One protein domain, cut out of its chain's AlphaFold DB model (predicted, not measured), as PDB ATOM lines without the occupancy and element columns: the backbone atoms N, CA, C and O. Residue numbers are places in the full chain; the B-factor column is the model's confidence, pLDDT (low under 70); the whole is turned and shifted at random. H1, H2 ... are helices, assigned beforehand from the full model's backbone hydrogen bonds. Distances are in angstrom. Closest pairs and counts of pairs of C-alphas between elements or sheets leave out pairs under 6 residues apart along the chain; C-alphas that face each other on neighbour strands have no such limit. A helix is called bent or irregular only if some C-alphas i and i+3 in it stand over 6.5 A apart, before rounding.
ATOM      1  N   ILE A  17     120.951  90.414 108.435       92.69
ATOM      2  CA  ILE A  17     122.373  90.087 108.307       92.69
ATOM      3  C   ILE A  17     122.693  89.722 106.852       92.69
ATOM      4  O   ILE A  17     123.665  90.229 106.285       92.69
ATOM      5  N   GLU A  18     121.871  88.894 106.206       92.19
ATOM      6  CA  GLU A  18     122.056  88.523 104.798       92.19
ATOM      7  C   GLU A  18     121.896  89.725 103.850       92.19
ATOM      8  O   GLU A  18     122.705  89.939 102.933       92.19
ATOM      9  N   VAL A  19     120.897  90.574 104.108       92.94
ATOM     10  CA  VAL A  19     120.674  91.812 103.351       92.94
ATOM     11  C   VAL A  19     121.899  92.729 103.436       92.94
ATOM     12  O   VAL A  19     122.395  93.209 102.410       92.94
ATOM     13  N   PHE A  20     122.445  92.930 104.634       93.44
ATOM     14  CA  PHE A  20     123.622  93.769 104.842       93.44
ATOM     15  C   PHE A  20     124.911  93.136 104.290       93.44
ATOM     16  O   PHE A  20     125.728  93.850 103.704       93.44
ATOM     17  N   LYS A  21     125.070  91.805 104.326       94.06
ATOM     18  CA  LYS A  21     126.165  91.097 103.626       94.06
ATOM     19  C   LYS A  21     126.132  91.343 102.115       94.06
ATOM     20  O   LYS A  21     127.177  91.543 101.493       94.06
ATOM     21  N   THR A  22     124.943  91.402 101.522       93.19
ATOM     22  CA  THR A  22     124.778  91.755 100.103       93.19
ATOM     23  C   THR A  22     125.195  93.204  99.837       93.19
ATOM     24  O   THR A  22     125.888  93.494  98.856       93.19
ATOM     25  N   TYR A  23     124.837  94.126 100.730       92.88
ATOM     26  CA  TYR A  23     125.256  95.526 100.638       92.88
ATOM     27  C   TYR A  23     126.759  95.709 100.801       92.88
ATOM     28  O   TYR A  23     127.345  96.507 100.075       92.88
ATOM     29  N   ARG A  24     127.411  94.927 101.661       91.69
ATOM     30  CA  ARG A  24     128.870  94.929 101.801       91.69
ATOM     31  C   ARG A  24     129.563  94.622 100.474       91.69
ATOM     32  O   ARG A  24     130.548  95.270 100.120       91.69
ATOM     33  N   GLN A  25     129.049  93.641  99.729       91.94
ATOM     34  CA  GLN A  25     129.590  93.284  98.415       91.94
ATOM     35  C   GLN A  25     129.317  94.370  97.369       91.94
ATOM     36  O   GLN A  25     130.163  94.641  96.516       91.94
ATOM     37  N   LYS A  26     128.136  94.996  97.420       91.38
ATOM     38  CA  LYS A  26     127.705  96.028  96.468       91.38
ATOM     39  C   LYS A  26     127.063  97.215  97.207       91.38
ATOM     40  O   LYS A  26     125.837  97.335  97.207       91.38
ATOM     41  N   PRO A  27     127.857  98.166  97.738       87.00
ATOM     42  CA  PRO A  27     127.337  99.248  98.593       87.00
ATOM     43  C   PRO A  27     126.373 100.212  97.887       87.00
ATOM     44  O   PRO A  27     125.621 100.953  98.519       87.00
ATOM     45  N   ARG A  28     126.363 100.203  96.549       88.44
ATOM     46  CA  ARG A  28     125.408 100.964  95.728       88.44
ATOM     47  C   ARG A  28     123.982 100.408  95.814       88.44
ATOM     48  O   ARG A  28     123.035 101.157  95.606       88.44
ATOM     49  N   LEU A  29     123.817  99.123  96.148       89.69
ATOM     50  CA  LEU A  29     122.500  98.485  96.231       89.69
ATOM     51  C   LEU A  29     121.644  99.020  97.375       89.69
ATOM     52  O   LEU A  29     120.427  98.947  97.266       89.69
ATOM     53  N   ILE A  30     122.238  99.613  98.414       88.50
ATOM     54  CA  ILE A  30     121.489 100.206  99.536       88.50
ATOM     55  C   ILE A  30     120.437 101.215  99.033       88.50
ATOM     56  O   ILE A  30     119.338 101.279  99.575       88.50
ATOM     57  N   ILE A  31     120.742 101.953  97.957       87.75
ATOM     58  CA  ILE A  31     119.869 102.988  97.374       87.75
ATOM     59  C   ILE A  31     118.743 102.396  96.513       87.75
ATOM     60  O   ILE A  31     117.702 103.018  96.353       87.75
ATOM     61  N   HIS A  32     118.950 101.219  95.921       86.00
ATOM     62  CA  HIS A  32     118.026 100.632  94.940       86.00
ATOM     63  C   HIS A  32     117.360  99.342  95.433       86.00
ATOM     64  O   HIS A  32     116.614  98.698  94.698       86.00
ATOM     65  N   SER A  33     117.649  98.932  96.664       88.00
ATOM     66  CA  SER A  33     117.154  97.686  97.230       88.00
ATOM     67  C   SER A  33     115.678  97.779  97.592       88.00
ATOM     68  O   SER A  33     115.225  98.760  98.182       88.00
ATOM     69  N   LYS A  34     114.938  96.690  97.359       88.25
ATOM     70  CA  LYS A  34     113.561  96.538  97.857       88.25
ATOM     71  C   LYS A  34     113.474  96.694  99.381       88.25
ATOM     72  O   LYS A  34     112.471  97.188  99.888       88.25
ATOM     73  N   TYR A  35     114.540  96.321 100.096       88.62
ATOM     74  CA  TYR A  35     114.604  96.389 101.553       88.62
ATOM     75  C   TYR A  35     114.859  97.800 102.076       88.62
ATOM     76  O   TYR A  35     114.628  98.058 103.252       88.62
ATOM     77  N   GLN A  36     115.279  98.737 101.215       88.12
ATOM     78  CA  GLN A  36     115.554 100.114 101.610       88.12
ATOM     79  C   GLN A  36     114.360 100.716 102.351       88.12
ATOM     80  O   GLN A  36     114.547 101.341 103.382       88.12
ATOM     81  N   LYS A  37     113.122 100.489 101.905       88.31
ATOM     82  CA  LYS A  37     111.925 101.050 102.559       88.31
ATOM     83  C   LYS A  37     111.760 100.609 104.017       88.31
ATOM     84  O   LYS A  37     111.238 101.387 104.804       88.31
ATOM     85  N   PHE A  38     112.259  99.428 104.364       89.94
ATOM     86  CA  PHE A  38     112.127  98.820 105.686       89.94
ATOM     87  C   PHE A  38     113.288  99.160 106.633       89.94
ATOM     88  O   PHE A  38     113.175  98.930 107.830       89.94
ATOM     89  N   ILE A  39     114.391  99.720 106.124       90.19
ATOM     90  CA  ILE A  39     115.503 100.162 106.975       90.19
ATOM     91  C   ILE A  39     115.089 101.452 107.708       90.19
ATOM     92  O   ILE A  39     114.587 102.379 107.056       90.19
ATOM     93  N   PRO A  40     115.317 101.554 109.025       91.69
ATOM     94  CA  PRO A  40     115.084 102.773 109.785       91.69
ATOM     95  C   PRO A  40     115.847 103.997 109.261       91.69
ATOM     96  O   PRO A  40     116.885 103.887 108.600       91.69
ATOM     97  N   GLN A  41     115.310 105.191 109.523       89.94
ATOM     98  CA  GLN A  41     115.813 106.417 108.904       89.94
ATOM     99  C   GLN A  41     117.207 106.807 109.411       89.94
ATOM    100  O   GLN A  41     118.028 107.211 108.585       89.94
ATOM    101  N   LYS A  42     117.522 106.653 110.709       89.88
ATOM    102  CA  LYS A  42     118.864 107.012 111.209       89.88
ATOM    103  C   LYS A  42     119.930 106.097 110.611       89.88
ATOM    104  O   LYS A  42     120.955 106.581 110.135       89.88
ATOM    105  N   ILE A  43     119.647 104.796 110.530       90.56
ATOM    106  CA  ILE A  43     120.537 103.812 109.893       90.56
ATOM    107  C   ILE A  43     120.751 104.134 108.406       90.56
ATOM    108  O   ILE A  43     121.881 104.083 107.915       90.56
ATOM    109  N   LYS A  44     119.698 104.520 107.673       91.00
ATOM    110  CA  LYS A  44     119.831 104.967 106.275       91.00
ATOM    111  C   LYS A  44     120.756 106.167 106.140       91.00
ATOM    112  O   LYS A  44     121.658 106.117 105.308       91.00
ATOM    113  N   SER A  45     120.528 107.220 106.924       89.94
ATOM    114  CA  SER A  45     121.364 108.426 106.914       89.94
ATOM    115  C   SER A  45     122.820 108.074 107.194       89.94
ATOM    116  O   SER A  45     123.699 108.410 106.404       89.94
ATOM    117  N   TYR A  46     123.066 107.260 108.221       89.56
ATOM    118  CA  TYR A  46     124.404 106.791 108.568       89.56
ATOM    119  C   TYR A  46     125.121 106.064 107.421       89.56
ATOM    120  O   TYR A  46     126.314 106.270 107.205       89.56
ATOM    121  N   LEU A  47     124.422 105.236 106.643       89.56
ATOM    122  CA  LEU A  47     125.032 104.512 105.522       89.56
ATOM    123  C   LEU A  47     125.157 105.370 104.255       89.56
ATOM    124  O   LEU A  47     126.096 105.197 103.475       89.56
ATOM    125  N   LEU A  48     124.205 106.267 103.997       89.00
ATOM    126  CA  LEU A  48     124.101 106.984 102.724       89.00
ATOM    127  C   LEU A  48     124.857 108.313 102.693       89.00
ATOM    128  O   LEU A  48     125.344 108.671 101.622       89.00
ATOM    129  N   GLU A  49     125.031 108.991 103.828       87.38
ATOM    130  CA  GLU A  49     125.721 110.291 103.937       87.38
ATOM    131  C   GLU A  49     127.257 110.187 103.835       87.38
ATOM    132  O   GLU A  49     127.977 111.126 104.161       87.38
ATOM    133  N   THR A  50     127.780 109.053 103.362       84.44
ATOM    134  CA  THR A  50     129.220 108.783 103.256       84.44
ATOM    135  C   THR A  50     129.694 108.416 101.866       84.44
ATOM    136  O   THR A  50     128.919 108.007 100.987       84.44
ATOM    137  N   SER A  51     131.018 108.515 101.702       89.00
ATOM    138  CA  SER A  51     131.755 107.989 100.559       89.00
ATOM    139  C   SER A  51     131.548 106.474 100.403       89.00
ATOM    140  O   SER A  51     131.175 105.762 101.334       89.00
ATOM    141  N   LEU A  52     131.776 105.941  99.197       86.81
ATOM    142  CA  LEU A  52     131.532 104.519  98.910       86.81
ATOM    143  C   LEU A  52     132.425 103.581  99.745       86.81
ATOM    144  O   LEU A  52     132.003 102.478 100.094       86.81
ATOM    145  N   THR A  53     133.650 104.016 100.042       86.06
ATOM    146  CA  THR A  53     134.630 103.295 100.862       86.06
ATOM    147  C   THR A  53     134.198 103.251 102.320       86.06
ATOM    148  O   THR A  53     134.098 102.165 102.883       86.06
ATOM    149  N   GLU A  54     133.840 104.396 102.901       87.88
ATOM    150  CA  GLU A  54     133.320 104.473 104.272       87.88
ATOM    151  C   GLU A  54     132.008 103.711 104.425       87.88
ATOM    152  O   GLU A  54     131.818 102.999 105.405       87.88
ATOM    153  N   ARG A  55     131.119 103.788 103.429       90.81
ATOM    154  CA  ARG A  55     129.860 103.040 103.428       90.81
ATOM    155  C   ARG A  55     130.089 101.543 103.564       90.81
ATOM    156  O   ARG A  55     129.325 100.883 104.262       90.81
ATOM    157  N   LYS A  56     131.124 100.999 102.919       89.94
ATOM    158  CA  LYS A  56     131.486  99.585 103.068       89.94
ATOM    159  C   LYS A  56     131.891  99.283 104.513       89.94
ATOM    160  O   LYS A  56     131.338  98.359 105.094       89.94
ATOM    161  N   THR A  57     132.764 100.096 105.105       89.94
ATOM    162  CA  THR A  57     133.184  99.952 106.510       89.94
ATOM    163  C   THR A  57     132.003 100.048 107.477       89.94
ATOM    164  O   THR A  57     131.851  99.198 108.346       89.94
ATOM    165  N   ARG A  58     131.107 101.020 107.282       90.75
ATOM    166  CA  ARG A  58     129.884 101.182 108.087       90.75
ATOM    167  C   ARG A  58     128.913 100.019 107.924       90.75
ATOM    168  O   ARG A  58     128.244  99.634 108.875       90.75
ATOM    169  N   THR A  59     128.834  99.450 106.723       92.31
ATOM    170  CA  THR A  59     128.034  98.243 106.475       92.31
ATOM    171  C   THR A  59     128.619  97.053 107.233       92.31
ATOM    172  O   THR A  59     127.857  96.302 107.829       92.31
ATOM    173  N   ASP A  60     129.947  96.911 107.271       91.56
ATOM    174  CA  ASP A  60     130.626  95.862 108.045       91.56
ATOM    175  C   ASP A  60     130.363  96.023 109.545       91.56
ATOM    176  O   ASP A  60     129.964  95.064 110.195       91.56
ATOM    177  N   GLN A  61     130.478  97.246 110.070       90.31
ATOM    178  CA  GLN A  61     130.121  97.559 111.459       90.31
ATOM    179  C   GLN A  61     128.659  97.218 111.761       90.31
ATOM    180  O   GLN A  61     128.362  96.624 112.793       90.31
ATOM    181  N   MET A  62     127.740  97.549 110.850       92.19
ATOM    182  CA  MET A  62     126.323  97.242 111.022       92.19
ATOM    183  C   MET A  62     126.055  95.734 111.037       92.19
ATOM    184  O   MET A  62     125.204  95.290 111.795       92.19
ATOM    185  N   ILE A  63     126.784  94.935 110.248       92.81
ATOM    186  CA  ILE A  63     126.682  93.467 110.303       92.81
ATOM    187  C   ILE A  63     127.081  92.969 111.694       92.81
ATOM    188  O   ILE A  63     126.322  92.212 112.287       92.81
ATOM    189  N   SER A  64     128.211  93.435 112.236       91.56
ATOM    190  CA  SER A  64     128.652  93.057 113.586       91.56
ATOM    191  C   SER A  64     127.654  93.479 114.667       91.56
ATOM    192  O   SER A  64     127.423  92.744 115.620       91.56
ATOM    193  N   LEU A  65     127.026  94.650 114.522       91.06
ATOM    194  CA  LEU A  65     125.981  95.105 115.443       91.06
ATOM    195  C   LEU A  65     124.714  94.253 115.350       91.06
ATOM    196  O   LEU A  65     124.107  93.963 116.376       91.06
ATOM    197  N   LEU A  66     124.336  93.826 114.146       91.81
ATOM    198  CA  LEU A  66     123.166  92.976 113.915       91.81
ATOM    199  C   LEU A  66     123.332  91.548 114.455       91.81
ATOM    200  O   LEU A  66     122.338  90.854 114.641       91.81
ATOM    201  N   GLU A  67     124.561  91.101 114.727       91.06
ATOM    202  CA  GLU A  67     124.815  89.838 115.436       91.06
ATOM    203  C   GLU A  67     124.477  89.927 116.935       91.06
ATOM    204  O   GLU A  67     124.240  88.902 117.572       91.06
ATOM    205  N   LEU A  68     124.445  91.141 117.499       91.00
ATOM    206  CA  LEU A  68     124.223  91.397 118.927       91.00
ATOM    207  C   LEU A  68     122.851  92.010 119.225       91.00
ATOM    208  O   LEU A  68     122.303  91.789 120.304       91.00
ATOM    209  N   TYR A  69     122.311  92.786 118.287       91.25
ATOM    210  CA  TYR A  69     121.099  93.581 118.457       91.25
ATOM    211  C   TYR A  69     120.187  93.455 117.239       91.25
ATOM    212  O   TYR A  69     120.635  93.342 116.100       91.25
ATOM    213  N   SER A  70     118.882  93.560 117.456       90.44
ATOM    214  CA  SER A  70     117.920  93.689 116.366       90.44
ATOM    215  C   SER A  70     117.996  95.072 115.707       90.44
ATOM    216  O   SER A  70     118.387  96.069 116.318       90.44
ATOM    217  N   LEU A  71     117.537  95.173 114.455       90.12
ATOM    218  CA  LEU A  71     117.523  96.447 113.725       90.12
ATOM    219  C   LEU A  71     116.712  97.542 114.451       90.12
ATOM    220  O   LEU A  71     117.043  98.723 114.353       90.12
ATOM    221  N   SER A  72     115.662  97.154 115.185       89.88
ATOM    222  CA  SER A  72     114.841  98.083 115.970       89.88
ATOM    223  C   SER A  72     115.592  98.623 117.187       89.88
ATOM    224  O   SER A  72     115.551  99.824 117.444       89.88
ATOM    225  N   GLU A  73     116.307  97.763 117.915       90.69
ATOM    226  CA  GLU A  73     117.108  98.168 119.078       90.69
ATOM    227  C   GLU A  73     118.252  99.101 118.671       90.69
ATOM    228  O   GLU A  73     118.515 100.096 119.350       90.69
ATOM    229  N   ILE A  74     118.887  98.825 117.525       90.94
ATOM    230  CA  ILE A  74     119.926  99.691 116.958       90.94
ATOM    231  C   ILE A  74     119.356 101.071 116.616       90.94
ATOM    232  O   ILE A  74     120.017 102.070 116.863       90.94
ATOM    233  N   GLU A  75     118.142 101.177 116.073       90.88
ATOM    234  CA  GLU A  75     117.532 102.483 115.776       90.88
ATOM    235  C   GLU A  75     117.188 103.278 117.049       90.88
ATOM    236  O   GLU A  75     117.356 104.508 117.099       90.88
ATOM    237  N   GLU A  76     116.691 102.589 118.079       91.81
ATOM    238  CA  GLU A  76     116.307 103.194 119.355       91.81
ATOM    239  C   GLU A  76     117.533 103.748 120.086       91.81
ATOM    240  O   GLU A  76     117.569 104.929 120.438       91.81
ATOM    241  N   LYS A  77     118.577 102.926 120.220       90.75
ATOM    242  CA  LYS A  77     119.815 103.250 120.941       90.75
ATOM    243  C   LYS A  77     120.969 103.600 120.005       90.75
ATOM    244  O   LYS A  77     122.133 103.415 120.347       90.75
ATOM    245  N   PHE A  78     120.652 104.142 118.830       88.19
ATOM    246  CA  PHE A  78     121.613 104.376 117.751       88.19
ATOM    247  C   PHE A  78     122.862 105.129 118.206       88.19
ATOM    248  O   PHE A  78     123.980 104.715 117.927       88.19
ATOM    249  N   VAL A  79     122.668 106.226 118.939       85.75
ATOM    250  CA  VAL A  79     123.767 107.073 119.415       85.75
ATOM    251  C   VAL A  79     124.666 106.302 120.377       85.75
ATOM    252  O   VAL A  79     125.878 106.334 120.223       85.75
ATOM    253  N   GLU A  80     124.086 105.572 121.327       85.62
ATOM    254  CA  GLU A  80     124.837 104.804 122.321       85.62
ATOM    255  C   GLU A  80     125.627 103.662 121.665       85.62
ATOM    256  O   GLU A  80     126.838 103.566 121.841       85.62
ATOM    257  N   ILE A  81     124.959 102.848 120.846       84.06
ATOM    258  CA  ILE A  81     125.536 101.640 120.246       84.06
ATOM    259  C   ILE A  81     126.577 101.991 119.172       84.06
ATOM    260  O   ILE A  81     127.666 101.409 119.131       84.06
ATOM    261  N   VAL A  82     126.275 102.952 118.292       78.12
ATOM    262  CA  VAL A  82     127.161 103.293 117.167       78.12
ATOM    263  C   VAL A  82     128.348 104.142 117.621       78.12
ATOM    264  O   VAL A  82     129.451 103.892 117.137       78.12
ATOM    265  N   LEU A  83     128.183 105.077 118.572       72.56
ATOM    266  CA  LEU A  83     129.323 105.855 119.086       72.56
ATOM    267  C   LEU A  83     130.312 104.976 119.855       72.56
ATOM    268  O   LEU A  83     131.515 105.068 119.611       72.56
ATOM    269  N   GLN A  84     129.820 104.064 120.700       68.38
ATOM    270  CA  GLN A  84     130.686 103.100 121.384       68.38
ATOM    271  C   GLN A  84     131.473 102.256 120.375       68.38
ATOM    272  O   GLN A  84     132.662 102.030 120.558       68.38
ATOM    273  N   THR A  85     130.847 101.861 119.260       67.00
ATOM    274  CA  THR A  85     131.507 101.081 118.200       67.00
ATOM    275  C   THR A  85     132.589 101.878 117.460       67.00
ATOM    276  O   THR A  85     133.633 101.322 117.115       67.00
ATOM    277  N   THR A  86     132.385 103.178 117.221       61.62
ATOM    278  CA  THR A  86     133.390 104.028 116.555       61.62
ATOM    279  C   THR A  86     134.645 104.244 117.397       61.62
ATOM    280  O   THR A  86     135.742 104.271 116.842       61.62
ATOM    281  N   GLU A  87     134.513 104.306 118.724       55.28
ATOM    282  CA  GLU A  87     135.655 104.451 119.637       55.28
ATOM    283  C   GLU A  87     136.604 103.237 119.599       55.28
ATOM    284  O   GLU A  87     137.805 103.388 119.825       55.28
ATOM    285  N   PHE A  88     136.114 102.041 119.246       50.81
ATOM    286  CA  PHE A  88     136.978 100.870 119.060       50.81
ATOM    287  C   PHE A  88     137.834 100.958 117.790       50.81
ATOM    288  O   PHE A  88     138.976 100.507 117.810       50.81
ATOM    289  N   VAL A  89     137.323 101.562 116.709       53.75
ATOM    290  CA  VAL A  89     138.045 101.652 115.424       53.75
ATOM    291  C   VAL A  89     139.150 102.713 115.457       53.75
ATOM    292  O   VAL A  89     140.225 102.493 114.905       53.75
ATOM    293  N   GLU A  90     138.949 103.835 116.153       53.00
ATOM    294  CA  GLU A  90     139.986 104.876 116.297       53.00
ATOM    295  C   GLU A  90     141.175 104.429 117.166       53.00
ATOM    296  O   GLU A  90     142.302 104.924 117.032       53.00
ATOM    297  N   LYS A  91     140.948 103.454 118.053       49.34
ATOM    298  CA  LYS A  91     141.991 102.905 118.921       49.34
ATOM    299  C   LYS A  91     143.045 102.113 118.140       49.34
ATOM    300  O   LYS A  91     144.216 102.137 118.520       49.34
ATOM    301  N   ASP A  92     142.658 101.476 117.036       50.84
ATOM    302  CA  ASP A  92     143.588 100.738 116.176       50.84
ATOM    303  C   ASP A  92     144.463 101.678 115.326       50.84
ATOM    304  O   ASP A  92     145.671 101.462 115.224       50.84
ATOM    305  N   GLU A  93     143.917 102.789 114.818       52.38
ATOM    306  CA  GLU A  93     144.683 103.794 114.056       52.38
ATOM    307  C   GLU A  93     145.674 104.588 114.925       52.38
ATOM    308  O   GLU A  93     146.750 104.981 114.467       52.38
ATOM    309  N   SER A  94     145.379 104.755 116.218       51.88
ATOM    310  CA  SER A  94     146.312 105.367 117.178       51.88
ATOM    311  C   SER A  94     147.612 104.564 117.345       51.88
ATOM    312  O   SER A  94     148.652 105.127 117.695       51.88
ATOM    313  N   SER A  95     147.596 103.264 117.034       57.31
ATOM    314  CA  SER A  95     148.799 102.421 117.044       57.31
ATOM    315  C   SER A  95     149.793 102.813 115.940       57.31
ATOM    316  O   SER A  95     151.001 102.669 116.124       57.31
ATOM    317  N   SER A  96     149.319 103.381 114.827       63.69
ATOM    318  CA  SER A  96     150.157 103.789 113.690       63.69
ATOM    319  C   SER A  96     151.018 105.024 113.990       63.69
ATOM    320  O   SER A  96     152.152 105.116 113.514       63.69
ATOM    321  N   LEU A  97     150.544 105.953 114.832       62.09
ATOM    322  CA  LEU A  97     151.313 107.142 115.236       62.09
ATOM    323  C   LEU A  97     152.485 106.795 116.165       62.09
ATOM    324  O   LEU A  97     153.566 107.372 116.037       62.09
ATOM    325  N   MET A  98     152.308 105.798 117.037       65.88
ATOM    326  CA  MET A  98     153.371 105.290 117.915       65.88
ATOM    327  C   MET A  98     154.523 104.645 117.128       65.88
ATOM    328  O   MET A  98     155.684 104.737 117.528       65.88
ATOM    329  N   ILE A  99     154.222 104.022 115.983       69.19
ATOM    330  CA  ILE A  99     155.237 103.438 115.090       69.19
ATOM    331  C   ILE A  99     156.100 104.537 114.459       69.19
ATOM    332  O   ILE A  99     157.312 104.371 114.320       69.19
ATOM    333  N   TYR A 100     155.497 105.673 114.102       69.44
ATOM    334  CA  TYR A 100     156.213 106.787 113.485       69.44
ATOM    335  C   TYR A 100     157.154 107.493 114.473       69.44
ATOM    336  O   TYR A 100     158.285 107.831 114.122       69.44
ATOM    337  N   ASP A 101     156.725 107.649 115.729       75.19
ATOM    338  CA  ASP A 101     157.565 108.190 116.806       75.19
ATOM    339  C   ASP A 101     158.772 107.277 117.098       75.19
ATOM    340  O   ASP A 101     159.905 107.743 117.226       75.19
ATOM    341  N   ALA A 102     158.577 105.954 117.060       74.62
ATOM    342  CA  ALA A 102     159.648 104.970 117.240       74.62
ATOM    343  C   ALA A 102     160.710 104.972 116.118       74.62
ATOM    344  O   ALA A 102     161.832 104.503 116.334       74.62
TER     345      ALA A 102
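This is residues 17 to 102 of the 110 residues of an uncharacterized protein of Marinilactibacillus psychrotolerans (UniProt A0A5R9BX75). A long single helix, H7, leaves a small compact head of six shorter helices like a handle; its residues 90 to 102 stick out, clear of the rest. In the head, H5 is the middle piece: H1, H2 and H4 pack on it, H3 lies farther out, and H6 precedes the start of H7. The printed part has 86 residues with seven named helices, H1 to H7 in order along the chain, and no named strand; its class is all helix. It is only just loose, close to compact, with a radius of gyration of the C-alphas of 14.4 A, and spans 51 by 26 by 21 A.

H7, residues 78 to 102, is close to but not clearly touching H5, residues 52 to 66; the closest C-alphas are those of Gln 61 and Thr 85, 7.7 A apart, at a steep tilt of 59 degrees, opposite ways. H6, residues 71 to 76, is near H7, with the C-alphas of Ile 74 and Ile 81 closest at 6.8 A, about perpendicular at 88 degrees. H5 is the hub, touching three helices. H1, residues 17 to 25, touches it at a shallow tilt of 18 degrees, opposite ways; the closest C-alphas, of Arg 24 and Lys 56, are 5.5 A apart. H4, residues 41 to 48, forms a helical hairpin with H5 and touches residues 55 to 59 of it alone, with the C-alphas of Leu 47 and Arg 55 closest at 5.5 A, at a steep tilt of 42 degrees. H2, residues 27 to 31, touches H5, its closest C-alphas being those of Pro 27 and Lys 56, 6.1 A apart. H3, residues 34 to 38, touches no helix and is apart from H5; its closest C-alpha pair with H2 is Gln 36 and Ile 30, 6.3 A. Every O i to N i+4 pair is within hydrogen-bond range in H1, H4, H5 and H6, against 12 of 21 in H7 and 0 of 1 in both H2 and H3, each of which has 1 of 2 O i to N i+3 pairs within range.

H7 measures 38.0 A from C-alpha 78 at (121.613, 104.376, 117.751) to C-alpha 102 at (159.648, 104.970, 117.240). H5 measures 20.7 A, H1 12.7 A from C-alpha 17 at (122.373, 90.087, 108.307), and H4 10.4 A. H3 is only just irregular, with C-alphas 34 and 37 6.7 A apart.

The C-alphas of Lys 34 and Ala 102, the two farthest apart, are 50.7 A from each other. Without residues 90 to 102 the body spans 28 by 23 by 20 A. The printed part has no cut, and its six links are tight. Mean pLDDT of the printed part is 83.1; residues 84 to 100 are under 70.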